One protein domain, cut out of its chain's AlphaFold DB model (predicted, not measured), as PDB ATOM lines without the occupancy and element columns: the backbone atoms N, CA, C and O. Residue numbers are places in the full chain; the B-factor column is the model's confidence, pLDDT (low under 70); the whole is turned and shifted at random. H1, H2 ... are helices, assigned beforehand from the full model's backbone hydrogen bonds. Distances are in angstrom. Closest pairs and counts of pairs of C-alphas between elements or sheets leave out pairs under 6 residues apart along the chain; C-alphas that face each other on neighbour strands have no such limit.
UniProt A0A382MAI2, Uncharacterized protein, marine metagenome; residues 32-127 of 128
ATOM      1  N   LEU A  32     186.298 133.726 234.652       52.91
ATOM      2  CA  LEU A  32     186.266 134.169 233.258       52.91
ATOM      3  C   LEU A  32     186.477 132.982 232.312       52.91
ATOM      4  O   LEU A  32     185.642 132.764 231.437       52.91
ATOM      5  N   ASN A  33     187.499 132.153 232.547       52.94
ATOM      6  CA  ASN A  33     187.776 130.976 231.712       52.94
ATOM      7  C   ASN A  33     186.592 129.998 231.643       52.94
ATOM      8  O   ASN A  33     186.233 129.552 230.559       52.94
ATOM      9  N   LYS A  34     185.903 129.736 232.765       52.31
ATOM     10  CA  LYS A  34     184.705 128.873 232.773       52.31
ATOM     11  C   LYS A  34     183.521 129.431 231.983       52.31
ATOM     12  O   LYS A  34     182.730 128.653 231.454       52.31
ATOM     13  N   VAL A  35     183.355 130.753 231.944       54.41
ATOM     14  CA  VAL A  35     182.265 131.402 231.195       54.41
ATOM     15  C   VAL A  35     182.598 131.435 229.703       54.41
ATOM     16  O   VAL A  35     181.702 131.259 228.879       54.41
ATOM     17  N   PHE A  36     183.877 131.598 229.350       51.59
ATOM     18  CA  PHE A  36     184.339 131.494 227.967       51.59
ATOM     19  C   PHE A  36     184.180 130.065 227.426       51.59
ATOM     20  O   PHE A  36     183.546 129.899 226.385       51.59
ATOM     21  N   ASP A  37     184.614 129.036 228.161       53.44
ATOM     22  CA  ASP A  37     184.510 127.629 227.731       53.44
ATOM     23  C   ASP A  37     183.061 127.168 227.492       53.44
ATOM     24  O   ASP A  37     182.798 126.394 226.577       53.44
ATOM     25  N   ALA A  38     182.094 127.665 228.274       58.41
ATOM     26  CA  ALA A  38     180.678 127.316 228.111       58.41
ATOM     27  C   ALA A  38     179.992 128.021 226.922       58.41
ATOM     28  O   ALA A  38     178.937 127.570 226.469       58.41
ATOM     29  N   ASN A  39     180.564 129.122 226.425       54.78
ATOM     30  CA  ASN A  39     179.979 129.931 225.356       54.78
ATOM     31  C   ASN A  39     180.637 129.705 223.983       54.78
ATOM     32  O   ASN A  39     180.020 130.023 222.967       54.78
ATOM     33  N   ILE A  40     181.851 129.149 223.913       54.03
ATOM     34  CA  ILE A  40     182.566 128.947 222.637       54.03
ATOM     35  C   ILE A  40     181.796 128.029 221.670       54.03
ATOM     36  O   ILE A  40     181.839 128.252 220.464       54.03
ATOM     37  N   ASP A  41     180.999 127.083 222.173       57.69
ATOM     38  CA  ASP A  41     180.238 126.143 221.333       57.69
ATOM     39  C   ASP A  41     179.093 126.789 220.522       57.69
ATOM     40  O   ASP A  41     178.479 126.125 219.680       57.69
ATOM     41  N   ARG A  42     178.750 128.065 220.767       55.22
ATOM     42  CA  ARG A  42     177.575 128.696 220.139       55.22
ATOM     43  C   ARG A  42     177.675 130.193 219.860       55.22
ATOM     44  O   ARG A  42     176.678 130.774 219.436       55.22
ATOM     45  N   ILE A  43     178.819 130.826 220.109       59.84
ATOM     46  CA  ILE A  43     178.988 132.238 219.763       59.84
ATOM     47  C   ILE A  43     179.108 132.351 218.240       59.84
ATOM     48  O   ILE A  43     180.146 132.052 217.650       59.84
ATOM     49  N   ASP A  44     178.025 132.786 217.604       70.50
ATOM     50  CA  ASP A  44     178.031 133.153 216.197       70.50
ATOM     51  C   ASP A  44     178.834 134.452 216.037       70.50
ATOM     52  O   ASP A  44     178.465 135.507 216.563       70.50
ATOM     53  N   ALA A  45     179.953 134.383 215.313       66.50
ATOM     54  CA  ALA A  45     180.770 135.553 215.004       66.50
ATOM     55  C   ALA A  45     179.940 136.661 214.329       66.50
ATOM     56  O   ALA A  45     180.198 137.844 214.545       66.50
ATOM     57  N   VAL A  46     178.904 136.297 213.565       66.25
ATOM     58  CA  VAL A  46     177.968 137.246 212.952       66.25
ATOM     59  C   VAL A  46     177.155 137.986 214.015       66.25
ATOM     60  O   VAL A  46     176.978 139.197 213.903       66.25
ATOM     61  N   GLU A  47     176.702 137.293 215.062       70.56
ATOM     62  CA  GLU A  47     175.931 137.889 216.159       70.56
ATOM     63  C   GLU A  47     176.798 138.840 216.994       70.56
ATOM     64  O   GLU A  47     176.354 139.942 217.307       70.56
ATOM     65  N   LEU A  48     178.060 138.491 217.268       74.00
ATOM     66  CA  LEU A  48     178.999 139.398 217.942       74.00
ATOM     67  C   LEU A  48     179.277 140.665 217.136       74.00
ATOM     68  O   LEU A  48     179.257 141.766 217.688       74.00
ATOM     69  N   LEU A  49     179.542 140.514 215.836       71.50
ATOM     70  CA  LEU A  49     179.838 141.644 214.958       71.50
ATOM     71  C   LEU A  49     178.608 142.548 214.806       71.50
ATOM     72  O   LEU A  49     178.744 143.766 214.881       71.50
ATOM     73  N   ALA A  50     177.407 141.973 214.693       70.31
ATOM     74  CA  ALA A  50     176.157 142.728 214.671       70.31
ATOM     75  C   ALA A  50     175.884 143.454 215.999       70.31
ATOM     76  O   ALA A  50     175.483 144.617 215.987       70.31
ATOM     77  N   ASN A  51     176.134 142.802 217.137       77.62
ATOM     78  CA  ASN A  51     175.927 143.383 218.465       77.62
ATOM     79  C   ASN A  51     176.926 144.512 218.775       77.62
ATOM     80  O   ASN A  51     176.615 145.428 219.528       77.62
ATOM     81  N   ALA A  52     178.112 144.466 218.165       77.62
ATOM     82  CA  ALA A  52     179.099 145.541 218.197       77.62
ATOM     83  C   ALA A  52     178.872 146.614 217.108       77.62
ATOM     84  O   ALA A  52     179.715 147.492 216.938       77.62
ATOM     85  N   GLU A  53     177.764 146.537 216.357       79.12
ATOM     86  CA  GLU A  53     177.443 147.411 215.217       79.12
ATOM     87  C   GLU A  53     178.557 147.463 214.148       79.12
ATOM     88  O   GLU A  53     178.687 148.424 213.383       79.12
ATOM     89  N   ILE A  54     179.370 146.407 214.059       75.62
ATOM     90  CA  ILE A  54     180.468 146.309 213.104       75.62
ATOM     91  C   ILE A  54     179.893 145.944 211.739       75.62
ATOM     92  O   ILE A  54     179.327 144.871 211.523       75.62
ATOM     93  N   ASN A  55     180.080 146.840 210.773       81.38
ATOM     94  CA  ASN A  55     179.704 146.577 209.394       81.38
ATOM     95  C   ASN A  55     180.609 145.485 208.802       81.38
ATOM     96  O   ASN A  55     181.776 145.739 208.505       81.38
ATOM     97  N   LEU A  56     180.042 144.300 208.563       73.56
ATOM     98  CA  LEU A  56     180.742 143.144 207.991       73.56
ATOM     99  C   LEU A  56     181.459 143.453 206.675       73.56
ATOM    100  O   LEU A  56     182.559 142.962 206.457       73.56
ATOM    101  N   SER A  57     180.872 144.283 205.809       78.56
ATOM    102  CA  SER A  57     181.507 144.655 204.538       78.56
ATOM    103  C   SER A  57     182.734 145.544 204.747       78.56
ATOM    104  O   SER A  57     183.748 145.352 204.087       78.56
ATOM    105  N   ALA A  58     182.675 146.466 205.712       78.94
ATOM    106  CA  ALA A  58     183.817 147.295 206.081       78.94
ATOM    107  C   ALA A  58     184.894 146.475 206.807       78.94
ATOM    108  O   ALA A  58     186.079 146.666 206.559       78.94
ATOM    109  N   PHE A  59     184.488 145.534 207.660       78.50
ATOM    110  CA  PHE A  59     185.394 144.621 208.353       78.50
ATOM    111  C   PHE A  59     186.126 143.696 207.374       78.50
ATOM    112  O   PHE A  59     187.346 143.585 207.444       78.50
ATOM    113  N   ALA A  60     185.405 143.098 206.422       78.00
ATOM    114  CA  ALA A  60     185.991 142.268 205.372       78.00
ATOM    115  C   ALA A  60     186.969 143.069 204.499       78.00
ATOM    116  O   ALA A  60     188.090 142.620 204.285       78.00
ATOM    117  N   LEU A  61     186.595 144.286 204.084       76.94
ATOM    118  CA  LEU A  61     187.482 145.185 203.335       76.94
ATOM    119  C   LEU A  61     188.745 145.557 204.122       76.94
ATOM    120  O   LEU A  61     189.834 145.576 203.556       76.94
ATOM    121  N   CYS A  62     188.623 145.837 205.423       75.12
ATOM    122  CA  CYS A  62     189.781 146.086 206.281       75.12
ATOM    123  C   CYS A  62     190.671 144.845 206.411       75.12
ATOM    124  O   CYS A  62     191.890 144.978 206.348       75.12
ATOM    125  N   GLY A  63     190.083 143.657 206.566       74.38
ATOM    126  CA  GLY A  63     190.820 142.394 206.617       74.38
ATOM    127  C   GLY A  63     191.590 142.125 205.325       74.38
ATOM    128  O   GLY A  63     192.784 141.849 205.370       74.38
ATOM    129  N   GLU A  64     190.942 142.287 204.169       71.75
ATOM    130  CA  GLU A  64     191.584 142.168 202.856       71.75
ATOM    131  C   GLU A  64     192.718 143.181 202.681       71.75
ATOM    132  O   GLU A  64     193.826 142.801 202.309       71.75
ATOM    133  N   PHE A  65     192.481 144.452 203.017       69.56
ATOM    134  CA  PHE A  65     193.501 145.496 202.921       69.56
ATOM    135  C   PHE A  65     194.697 145.220 203.840       69.56
ATOM    136  O   PHE A  65     195.843 145.435 203.445       69.56
ATOM    137  N   HIS A  66     194.447 144.720 205.052       72.44
ATOM    138  CA  HIS A  66     195.501 144.379 206.000       72.44
ATOM    139  C   HIS A  66     196.321 143.181 205.515       72.44
ATOM    140  O   HIS A  66     197.547 143.237 205.557       72.44
ATOM    141  N   MET A  67     195.678 142.133 204.993       70.31
ATOM    142  CA  MET A  67     196.384 140.992 204.399       70.31
ATOM    143  C   MET A  67     197.225 141.415 203.190       70.31
ATOM    144  O   MET A  67     198.366 140.982 203.044       70.31
ATOM    145  N   GLU A  68     196.694 142.292 202.338       68.88
ATOM    146  CA  GLU A  68     197.408 142.787 201.161       68.88
ATOM    147  C   GLU A  68     198.595 143.691 201.541       68.88
ATOM    148  O   GLU A  68     199.640 143.658 200.887       68.88
ATOM    149  N   TYR A  69     198.459 144.490 202.606       67.12
ATOM    150  CA  TYR A  69     199.540 145.304 203.162       67.12
ATOM    151  C   TYR A  69     200.662 144.437 203.744       67.12
ATOM    152  O   TYR A  69     201.822 144.628 203.382       67.12
ATOM    153  N   GLU A  70     200.324 143.445 204.569       68.81
ATOM    154  CA  GLU A  70     201.298 142.513 205.151       68.81
ATOM    155  C   GLU A  70     202.031 141.720 204.063       68.81
ATOM    156  O   GLU A  70     203.253 141.586 204.091       68.81
ATOM    157  N   GLN A  71     201.317 141.286 203.022       68.00
ATOM    158  CA  GLN A  71     201.932 140.590 201.894       68.00
ATOM    159  C   GLN A  71     202.906 141.488 201.107       68.00
ATOM    160  O   GLN A  71     203.962 141.027 200.665       68.00
ATOM    161  N   LYS A  72     202.579 142.777 200.931       68.81
ATOM    162  CA  LYS A  72     203.472 143.767 200.298       68.81
ATOM    163  C   LYS A  72     204.693 144.065 201.168       68.81
ATOM    164  O   LYS A  72     205.789 144.204 200.626       68.81
ATOM    165  N   SER A  73     204.513 144.121 202.487       72.56
ATOM    166  CA  SER A  73     205.593 144.281 203.462       72.56
ATOM    167  C   SER A  73     206.577 143.107 203.391       72.56
ATOM    168  O   SER A  73     207.773 143.319 203.192       72.56
ATOM    169  N   CYS A  74     206.066 141.870 203.400       72.25
ATOM    170  CA  CYS A  74     206.883 140.659 203.282       72.25
ATOM    171  C   CYS A  74     207.669 140.627 201.966       72.25
ATOM    172  O   CYS A  74     208.880 140.433 201.982       72.25
ATOM    173  N   LYS A  75     207.020 140.910 200.824       70.56
ATOM    174  CA  LYS A  75     207.695 140.948 199.511       70.56
ATOM    175  C   LYS A  75     208.807 141.988 199.421       70.56
ATOM    176  O   LYS A  75     209.783 141.757 198.718       70.56
ATOM    177  N   SER A  76     208.665 143.124 200.100       71.06
ATOM    178  CA  SER A  76     209.711 144.150 200.139       71.06
ATOM    179  C   SER A  76     210.874 143.792 201.070       71.06
ATOM    180  O   SER A  76     211.913 144.448 200.999       71.06
ATOM    181  N   THR A  77     210.684 142.809 201.949       76.06
ATOM    182  CA  THR A  77     211.637 142.422 203.001       76.06
ATOM    183  C   THR A  77     212.420 141.161 202.629       76.06
ATOM    184  O   THR A  77     213.373 140.813 203.318       76.06
ATOM    185  N   LEU A  78     212.073 140.488 201.523       82.06
ATOM    186  CA  LEU A  78     212.801 139.303 201.067       82.06
ATOM    187  C   LEU A  78     214.267 139.651 200.779       82.06
ATOM    188  O   LEU A  78     214.572 140.494 199.936       82.06
ATOM    189  N   MET A  79     215.171 138.973 201.489       84.44
ATOM    190  CA  MET A  79     216.617 139.178 201.378       84.44
ATOM    191  C   MET A  79     217.161 138.801 199.991       84.44
ATOM    192  O   MET A  79     218.128 139.397 199.514       84.44
ATOM    193  N   PHE A  80     216.526 137.831 199.332       85.75
ATOM    194  CA  PHE A  80     216.880 137.337 198.009       85.75
ATOM    195  C   PHE A  80     215.655 137.418 197.089       85.75
ATOM    196  O   PHE A  80     214.518 137.249 197.517       85.75
ATOM    197  N   GLU A  81     215.883 137.674 195.800       85.75
ATOM    198  CA  GLU A  81     214.798 137.738 194.803       85.75
ATOM    199  C   GLU A  81     214.311 136.345 194.357       85.75
ATOM    200  O   GLU A  81     213.271 136.222 193.707       85.75
ATOM    201  N   SER A  82     215.074 135.297 194.677       88.50
ATOM    202  CA  SER A  82     214.770 133.902 194.351       88.50
ATOM    203  C   SER A  82     213.647 133.347 195.230       88.50
ATOM    204  O   SER A  82     213.481 133.768 196.369       88.50
ATOM    205  N   SER A  83     212.905 132.355 194.729       89.56
ATOM    206  CA  SER A  83     211.940 131.608 195.548       89.56
ATOM    207  C   SER A  83     212.636 130.784 196.631       89.56
ATOM    208  O   SER A  83     213.766 130.338 196.428       89.56
ATOM    209  N   LEU A  84     211.924 130.473 197.713       88.94
ATOM    210  CA  LEU A  84     212.406 129.695 198.854       88.94
ATOM    211  C   LEU A  84     212.992 128.336 198.434       88.94
ATOM    212  O   LEU A  84     214.024 127.927 198.951       88.94
ATOM    213  N   GLU A  85     212.385 127.661 197.450       87.50
ATOM    214  CA  GLU A  85     212.884 126.382 196.908       87.50
ATOM    215  C   GLU A  85     214.195 126.522 196.107       87.50
ATOM    216  O   GLU A  85     214.940 125.555 195.959       87.50
ATOM    217  N   ALA A  86     214.483 127.709 195.569       90.62
ATOM    218  CA  ALA A  86     215.648 127.955 194.721       90.62
ATOM    219  C   ALA A  86     216.876 128.445 195.503       90.62
ATOM    220  O   ALA A  86     217.960 128.528 194.922       90.62
ATOM    221  N   LEU A  87     216.709 128.776 196.786       91.44
ATOM    222  CA  LEU A  87     217.808 129.182 197.653       91.44
ATOM    223  C   LEU A  87     218.737 128.001 197.929       91.44
ATOM    224  O   LEU A  87     218.298 126.870 198.152       91.44
ATOM    225  N   VAL A  88     220.041 128.265 197.920       91.56
ATOM    226  CA  VAL A  88     221.029 127.256 198.323       91.56
ATOM    227  C   VAL A  88     221.105 127.154 199.847       91.56
ATOM    228  O   VAL A  88     220.731 128.078 200.560       91.56
ATOM    229  N   GLU A  89     221.652 126.051 200.364       88.50
ATOM    230  CA  GLU A  89     221.799 125.811 201.812       88.50
ATOM    231  C   GLU A  89     222.455 126.994 202.545       88.50
ATOM    232  O   GLU A  89     221.927 127.478 203.536       88.50
ATOM    233  N   ALA A  90     223.536 127.547 201.986       91.44
ATOM    234  CA  ALA A  90     224.220 128.696 202.573       91.44
ATOM    235  C   ALA A  90     223.383 129.992 202.583       91.44
ATOM    236  O   ALA A  90     223.664 130.878 203.381       91.44
ATOM    237  N   GLU A  91     222.402 130.137 201.688       92.31
ATOM    238  CA  GLU A  91     221.468 131.271 201.686       92.31
ATOM    239  C   GLU A  91     220.342 131.041 202.694       92.31
ATOM    240  O   GLU A  91     219.987 131.965 203.419       92.31
ATOM    241  N   LEU A  92     219.833 129.807 202.787       89.19
ATOM    242  CA  LEU A  92     218.840 129.408 203.787       89.19
ATOM    243  C   LEU A  92     219.377 129.569 205.217       89.19
ATOM    244  O   LEU A  92     218.657 130.072 206.072       89.19
ATOM    245  N   ASP A  93     220.646 129.229 205.454       91.25
ATOM    246  CA  ASP A  93     221.318 129.384 206.753       91.25
ATOM    247  C   ASP A  93     221.460 130.848 207.207       91.25
ATOM    248  O   ASP A  93     221.710 131.117 208.385       91.25
ATOM    249  N   LEU A  94     221.350 131.803 206.279       92.62
ATOM    250  CA  LEU A  94     221.409 133.235 206.579       92.62
ATOM    251  C   LEU A  94     220.040 133.822 206.924       92.62
ATOM    252  O   LEU A  94     219.997 134.926 207.466       92.62
ATOM    253  N   LEU A  95     218.952 133.113 206.612       91.62
ATOM    254  CA  LEU A  95     217.604 133.577 206.902       91.62
ATOM    255  C   LEU A  95     217.280 133.384 208.382       91.62
ATOM    256  O   LEU A  95     217.475 132.318 208.963       91.62
ATOM    257  N   SER A  96     216.725 134.426 208.982       91.19
ATOM    258  CA  SER A  96     216.043 134.337 210.266       91.19
ATOM    259  C   SER A  96     214.671 133.674 210.126       91.19
ATOM    260  O   SER A  96     214.082 133.645 209.044       91.19
ATOM    261  N   ASP A  97     214.119 133.200 211.245       90.25
ATOM    262  CA  ASP A  97     212.777 132.606 211.284       90.25
ATOM    263  C   ASP A  97     211.711 133.542 210.680       90.25
ATOM    264  O   ASP A  97     210.850 133.098 209.923       90.25
ATOM    265  N   GLU A  98     211.803 134.849 210.950       89.69
ATOM    266  CA  GLU A  98     210.873 135.857 210.425       89.69
ATOM    267  C   GLU A  98     210.981 136.007 208.900       89.69
ATOM    268  O   GLU A  98     209.977 136.139 208.200       89.69
ATOM    269  N   GLU A  99     212.199 135.937 208.357       90.75
ATOM    270  CA  GLU A  99     212.420 135.995 206.911       90.75
ATOM    271  C   GLU A  99     211.892 134.733 206.227       90.75
ATOM    272  O   GLU A  99     211.238 134.837 205.189       90.75
ATOM    273  N   VAL A 100     212.088 133.553 206.826       90.06
ATOM    274  CA  VAL A 100     211.491 132.302 206.334       90.06
ATOM    275  C   VAL A 100     209.965 132.408 206.310       90.06
ATOM    276  O   VAL A 100     209.346 132.051 205.307       90.06
ATOM    277  N   LEU A 101     209.344 132.956 207.359       89.00
ATOM    278  CA  LEU A 101     207.898 133.200 207.387       89.00
ATOM    279  C   LEU A 101     207.459 134.178 206.287       89.00
ATOM    280  O   LEU A 101     206.459 133.921 205.612       89.00
ATOM    281  N   CYS A 102     208.231 135.239 206.033       88.75
ATOM    282  CA  CYS A 102     207.968 136.174 204.937       88.75
ATOM    283  C   CYS A 102     207.991 135.481 203.567       88.75
ATOM    284  O   CYS A 102     207.126 135.766 202.735       88.75
ATOM    285  N   TYR A 103     208.931 134.560 203.323       90.88
ATOM    286  CA  TYR A 103     208.959 133.760 202.091       90.88
ATOM    287  C   TYR A 103     207.727 132.870 201.963       90.88
ATOM    288  O   TYR A 103     207.058 132.896 200.928       90.88
ATOM    289  N   LEU A 104     207.392 132.121 203.018       90.19
ATOM    290  CA  LEU A 104     206.229 131.234 203.020       90.19
ATOM    291  C   LEU A 104     204.945 132.021 202.727       90.19
ATOM    292  O   LEU A 104     204.170 131.643 201.851       90.19
ATOM    293  N   GLN A 105     204.763 133.174 203.370       86.88
ATOM    294  CA  GLN A 105     203.615 134.045 203.135       86.88
ATOM    295  C   GLN A 105     203.610 134.662 201.728       86.88
ATOM    296  O   GLN A 105     202.561 134.720 201.079       86.88
ATOM    297  N   ALA A 106     204.758 135.127 201.227       86.19
ATOM    298  CA  ALA A 106     204.864 135.739 199.902       86.19
ATOM    299  C   ALA A 106     204.552 134.749 198.769       86.19
ATOM    300  O   ALA A 106     203.967 135.150 197.756       86.19
ATOM    301  N   GLU A 107     204.910 133.478 198.954       88.25
ATOM    302  CA  GLU A 107     204.653 132.378 198.018       88.25
ATOM    303  C   GLU A 107     203.298 131.689 198.245       88.25
ATOM    304  O   GLU A 107     202.885 130.860 197.437       88.25
ATOM    305  N   GLY A 108     202.568 132.058 199.304       86.69
ATOM    306  CA  GLY A 108     201.282 131.449 199.649       86.69
ATOM    307  C   GLY A 108     201.414 129.996 200.115       86.69
ATOM    308  O   GLY A 108     200.507 129.192 199.898       86.69
ATOM    309  N   ILE A 109     202.551 129.654 200.717       89.44
ATOM    310  CA  ILE A 109     202.835 128.341 201.282       89.44
ATOM    311  C   ILE A 109     202.307 128.305 202.716       89.44
ATOM    312  O   ILE A 109     202.652 129.138 203.553       89.44
ATOM    313  N   ASP A 110     201.485 127.301 203.006       89.94
ATOM    314  CA  ASP A 110     201.011 127.053 204.361       89.94
ATOM    315  C   ASP A 110     202.166 126.609 205.273       89.94
ATOM    316  O   ASP A 110     202.892 125.655 204.971       89.94
ATOM    317  N   CYS A 111     202.342 127.309 206.396       88.12
ATOM    318  CA  CYS A 111     203.463 127.082 207.307       88.12
ATOM    319  C   CYS A 111     203.407 125.696 207.963       88.12
ATOM    320  O   CYS A 111     204.434 125.029 208.094       88.12
ATOM    321  N   GLU A 112     202.219 125.227 208.350       90.00
ATOM    322  CA  GLU A 112     202.054 123.934 209.017       90.00
ATOM    323  C   GLU A 112     202.323 122.775 208.049       90.00
ATOM    324  O   GLU A 112     203.030 121.814 208.380       90.00
ATOM    325  N   GLN A 113     201.835 122.897 206.815       89.44
ATOM    326  CA  GLN A 113     202.108 121.963 205.734       89.44
ATOM    327  C   GLN A 113     203.595 121.947 205.369       89.44
ATOM    328  O   GLN A 113     204.159 120.865 205.173       89.44
ATOM    329  N   PHE A 114     204.237 123.116 205.300       88.81
ATOM    330  CA  PHE A 114     205.669 123.238 205.042       88.81
ATOM    331  C   PHE A 114     206.488 122.515 206.115       88.81
ATOM    332  O   PHE A 114     207.257 121.610 205.788       88.81
ATOM    333  N   ILE A 115     206.260 122.823 207.395       89.56
ATOM    334  CA  ILE A 115     206.962 122.188 208.520       89.56
ATOM    335  C   ILE A 115     206.732 120.674 208.514       89.56
ATOM    336  O   ILE A 115     207.685 119.900 208.621       89.56
ATOM    337  N   SER A 116     205.487 120.229 208.337       91.44
ATOM    338  CA  SER A 116     205.140 118.803 208.312       91.44
ATOM    339  C   SER A 116     205.866 118.052 207.195       91.44
ATOM    340  O   SER A 116     206.402 116.962 207.416       91.44
ATOM    341  N   ARG A 117     205.924 118.641 205.995       88.88
ATOM    342  CA  ARG A 117     206.622 118.066 204.841       88.88
ATOM    343  C   ARG A 117     208.128 118.001 205.074       88.88
ATOM    344  O   ARG A 117     208.728 116.955 204.829       88.88
ATOM    345  N   THR A 118     208.726 119.074 205.581       85.69
ATOM    346  CA  THR A 118     210.162 119.141 205.883       85.69
ATOM    347  C   THR A 118     210.548 118.126 206.957       85.69
ATOM    348  O   THR A 118     211.504 117.371 206.785       85.69
ATOM    349  N   MET A 119     209.751 118.002 208.019       88.19
ATOM    350  CA  MET A 119     209.956 117.001 209.068       88.19
ATOM    351  C   MET A 119     209.885 115.565 208.541       88.19
ATOM    352  O   MET A 119     210.641 114.706 208.999       88.19
ATOM    353  N   HIS A 120     208.992 115.284 207.588       88.06
ATOM    354  CA  HIS A 120     208.940 113.981 206.929       88.06
ATOM    355  C   HIS A 120     210.190 113.706 206.089       88.06
ATOM    356  O   HIS A 120     210.789 112.646 206.243       88.06
ATOM    357  N   LEU A 121     210.632 114.673 205.283       84.94
ATOM    358  CA  LEU A 121     211.840 114.542 204.463       84.94
ATOM    359  C   LEU A 121     213.095 114.297 205.310       84.94
ATOM    360  O   LEU A 121     213.891 113.417 204.988       84.94
ATOM    361  N   ILE A 122     213.244 115.018 206.426       84.94
ATOM    362  CA  ILE A 122     214.360 114.818 207.359       84.94
ATOM    363  C   ILE A 122     214.317 113.402 207.943       84.94
ATOM    364  O   ILE A 122     215.334 112.707 207.946       84.94
ATOM    365  N   LYS A 123     213.147 112.940 208.403       86.06
ATOM    366  CA  LYS A 123     212.987 111.577 208.933       86.06
ATOM    367  C   LYS A 123     213.358 110.514 207.905       86.06
ATOM    368  O   LYS A 123     214.073 109.583 208.256       86.06
ATOM    369  N   ASP A 124     212.924 110.671 206.660       80.25
ATOM    370  CA  ASP A 124     213.223 109.717 205.590       80.25
ATOM    371  C   ASP A 124     214.718 109.723 205.226       80.25
ATOM    372  O   ASP A 124     215.300 108.665 204.993       80.25
ATOM    373  N   SER A 125     215.370 110.891 205.263       75.19
ATOM    374  CA  SER A 125     216.814 111.026 205.019       75.19
ATOM    375  C   SER A 125     217.695 110.436 206.125       75.19
ATOM    376  O   SER A 125     218.809 110.010 205.849       75.19
ATOM    377  N   LEU A 126     217.199 110.369 207.365       71.62
ATOM    378  CA  LEU A 126     217.909 109.773 208.506       71.62
ATOM    379  C   LEU A 126     217.846 108.237 208.520       71.62
ATOM    380  O   LEU A 126     218.550 107.603 209.306       71.62
ATOM    381  N   ILE A 127     216.971 107.646 207.705       64.88
ATOM    382  CA  ILE A 127     216.747 106.196 207.626       64.88
ATOM    383  C   ILE A 127     217.482 105.576 206.417       64.88
ATOM    384  O   ILE A 127     217.637 104.353 206.369       64.88
TER     385      ILE A 127
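This is residues 32 to 127 of the 128 residues of an uncharacterized protein of marine metagenome (UniProt A0A382MAI2). The domain is an open bracket of helices: the long helix H3 makes its beam, with H2 and then H1 at one end of the beam, and at the other end a small head in which H5 packs across the last turns of H3, with H4 and the link that leads to it nearby. From this head H6 leads off as an arm away from H3, on the same side of the beam as H1, and the space between H1 and H6 is empty. The printed part has 96 residues with six named helices, in the order H1, H2, H3, H4, H5, H6, and no named strand; its class is all helix. Residues 32 to 45, with H1, and residues 115 to 127, most of them in H6, stick out freely, while residues 60 to 69 of H3 are a bare shaft between the two ends. The whole is extended, with a radius of gyration of the C-alphas of 19.8 A, and spans 53 by 36 by 19 A, only just flat.

The printed part opens with H1, residues 32 to 39, which runs 11.0 A from C-alpha 32 at (186.266, 134.169, 233.258) to C-alpha 39. H2 follows at residues 45 to 51. H3, residues 56 to 77, is the longest helix with 22 residues, and measures 31.3 A from C-alpha 56 at (180.742, 143.144, 207.991) to C-alpha 77 at (211.637, 142.422, 203.001). H4 is short, residues 89 to 92. H5, residues 97 to 107, measures 15.6 A. H6, residues 111 to 125, measures 21.0 A and ends with C-alpha 125 at (216.814, 111.026, 205.019).

From the first residue on, H1 touches no helix, and H1 and H2 are apart. H2 and H3 are close but not clearly touching, with the C-alphas of Leu 49 and Leu 56 the closest at 7.2 A. They stand at a steep tilt of 58 degrees and run opposite ways. H3 and H5 touch, with 11 pairs of C-alphas within 8 A, and H3 does so with residues 71 to 77 alone. Their closest C-alphas are those of Cys 74 and Cys 102, 4.9 A apart, and they run opposite ways at a steep tilt of 65 degrees. H3 and H4 are apart; H4 and H5 are only just apart, at 8.3 A. H5 and H6 are close but not clearly touching, with the C-alphas of Leu 104 and Cys 111 the closest at 6.6 A; their lines are about perpendicular, only just, at 72 degrees. H6 is apart from H3 and from H4. In H1, H2, H3, H5 and H6 every O i to N i+4 pair is within hydrogen-bond range; H4 is too short for such a pair, and its one O i to N i+3 pair is within range.

The C-alphas of Glu 53 and Ile 127 are the two farthest apart, at 57.5 A, and the first and last printed C-alphas are 48.7 A apart. Without the stretches that stand free, a body of 59 residues spans 53 by 24 by 16 A. The printed part has no cut. The link from H3 to H4, with 11 residues, is long; the links H1 to H2, H2 to H3, H4 to H5 and H5 to H6 are tight. The mean pLDDT of the printed part is 78.3; it is under 70 in residues 32 to 43, 45 to 46, 65, 68 to 72 and 127, and H1 has a mean of 54.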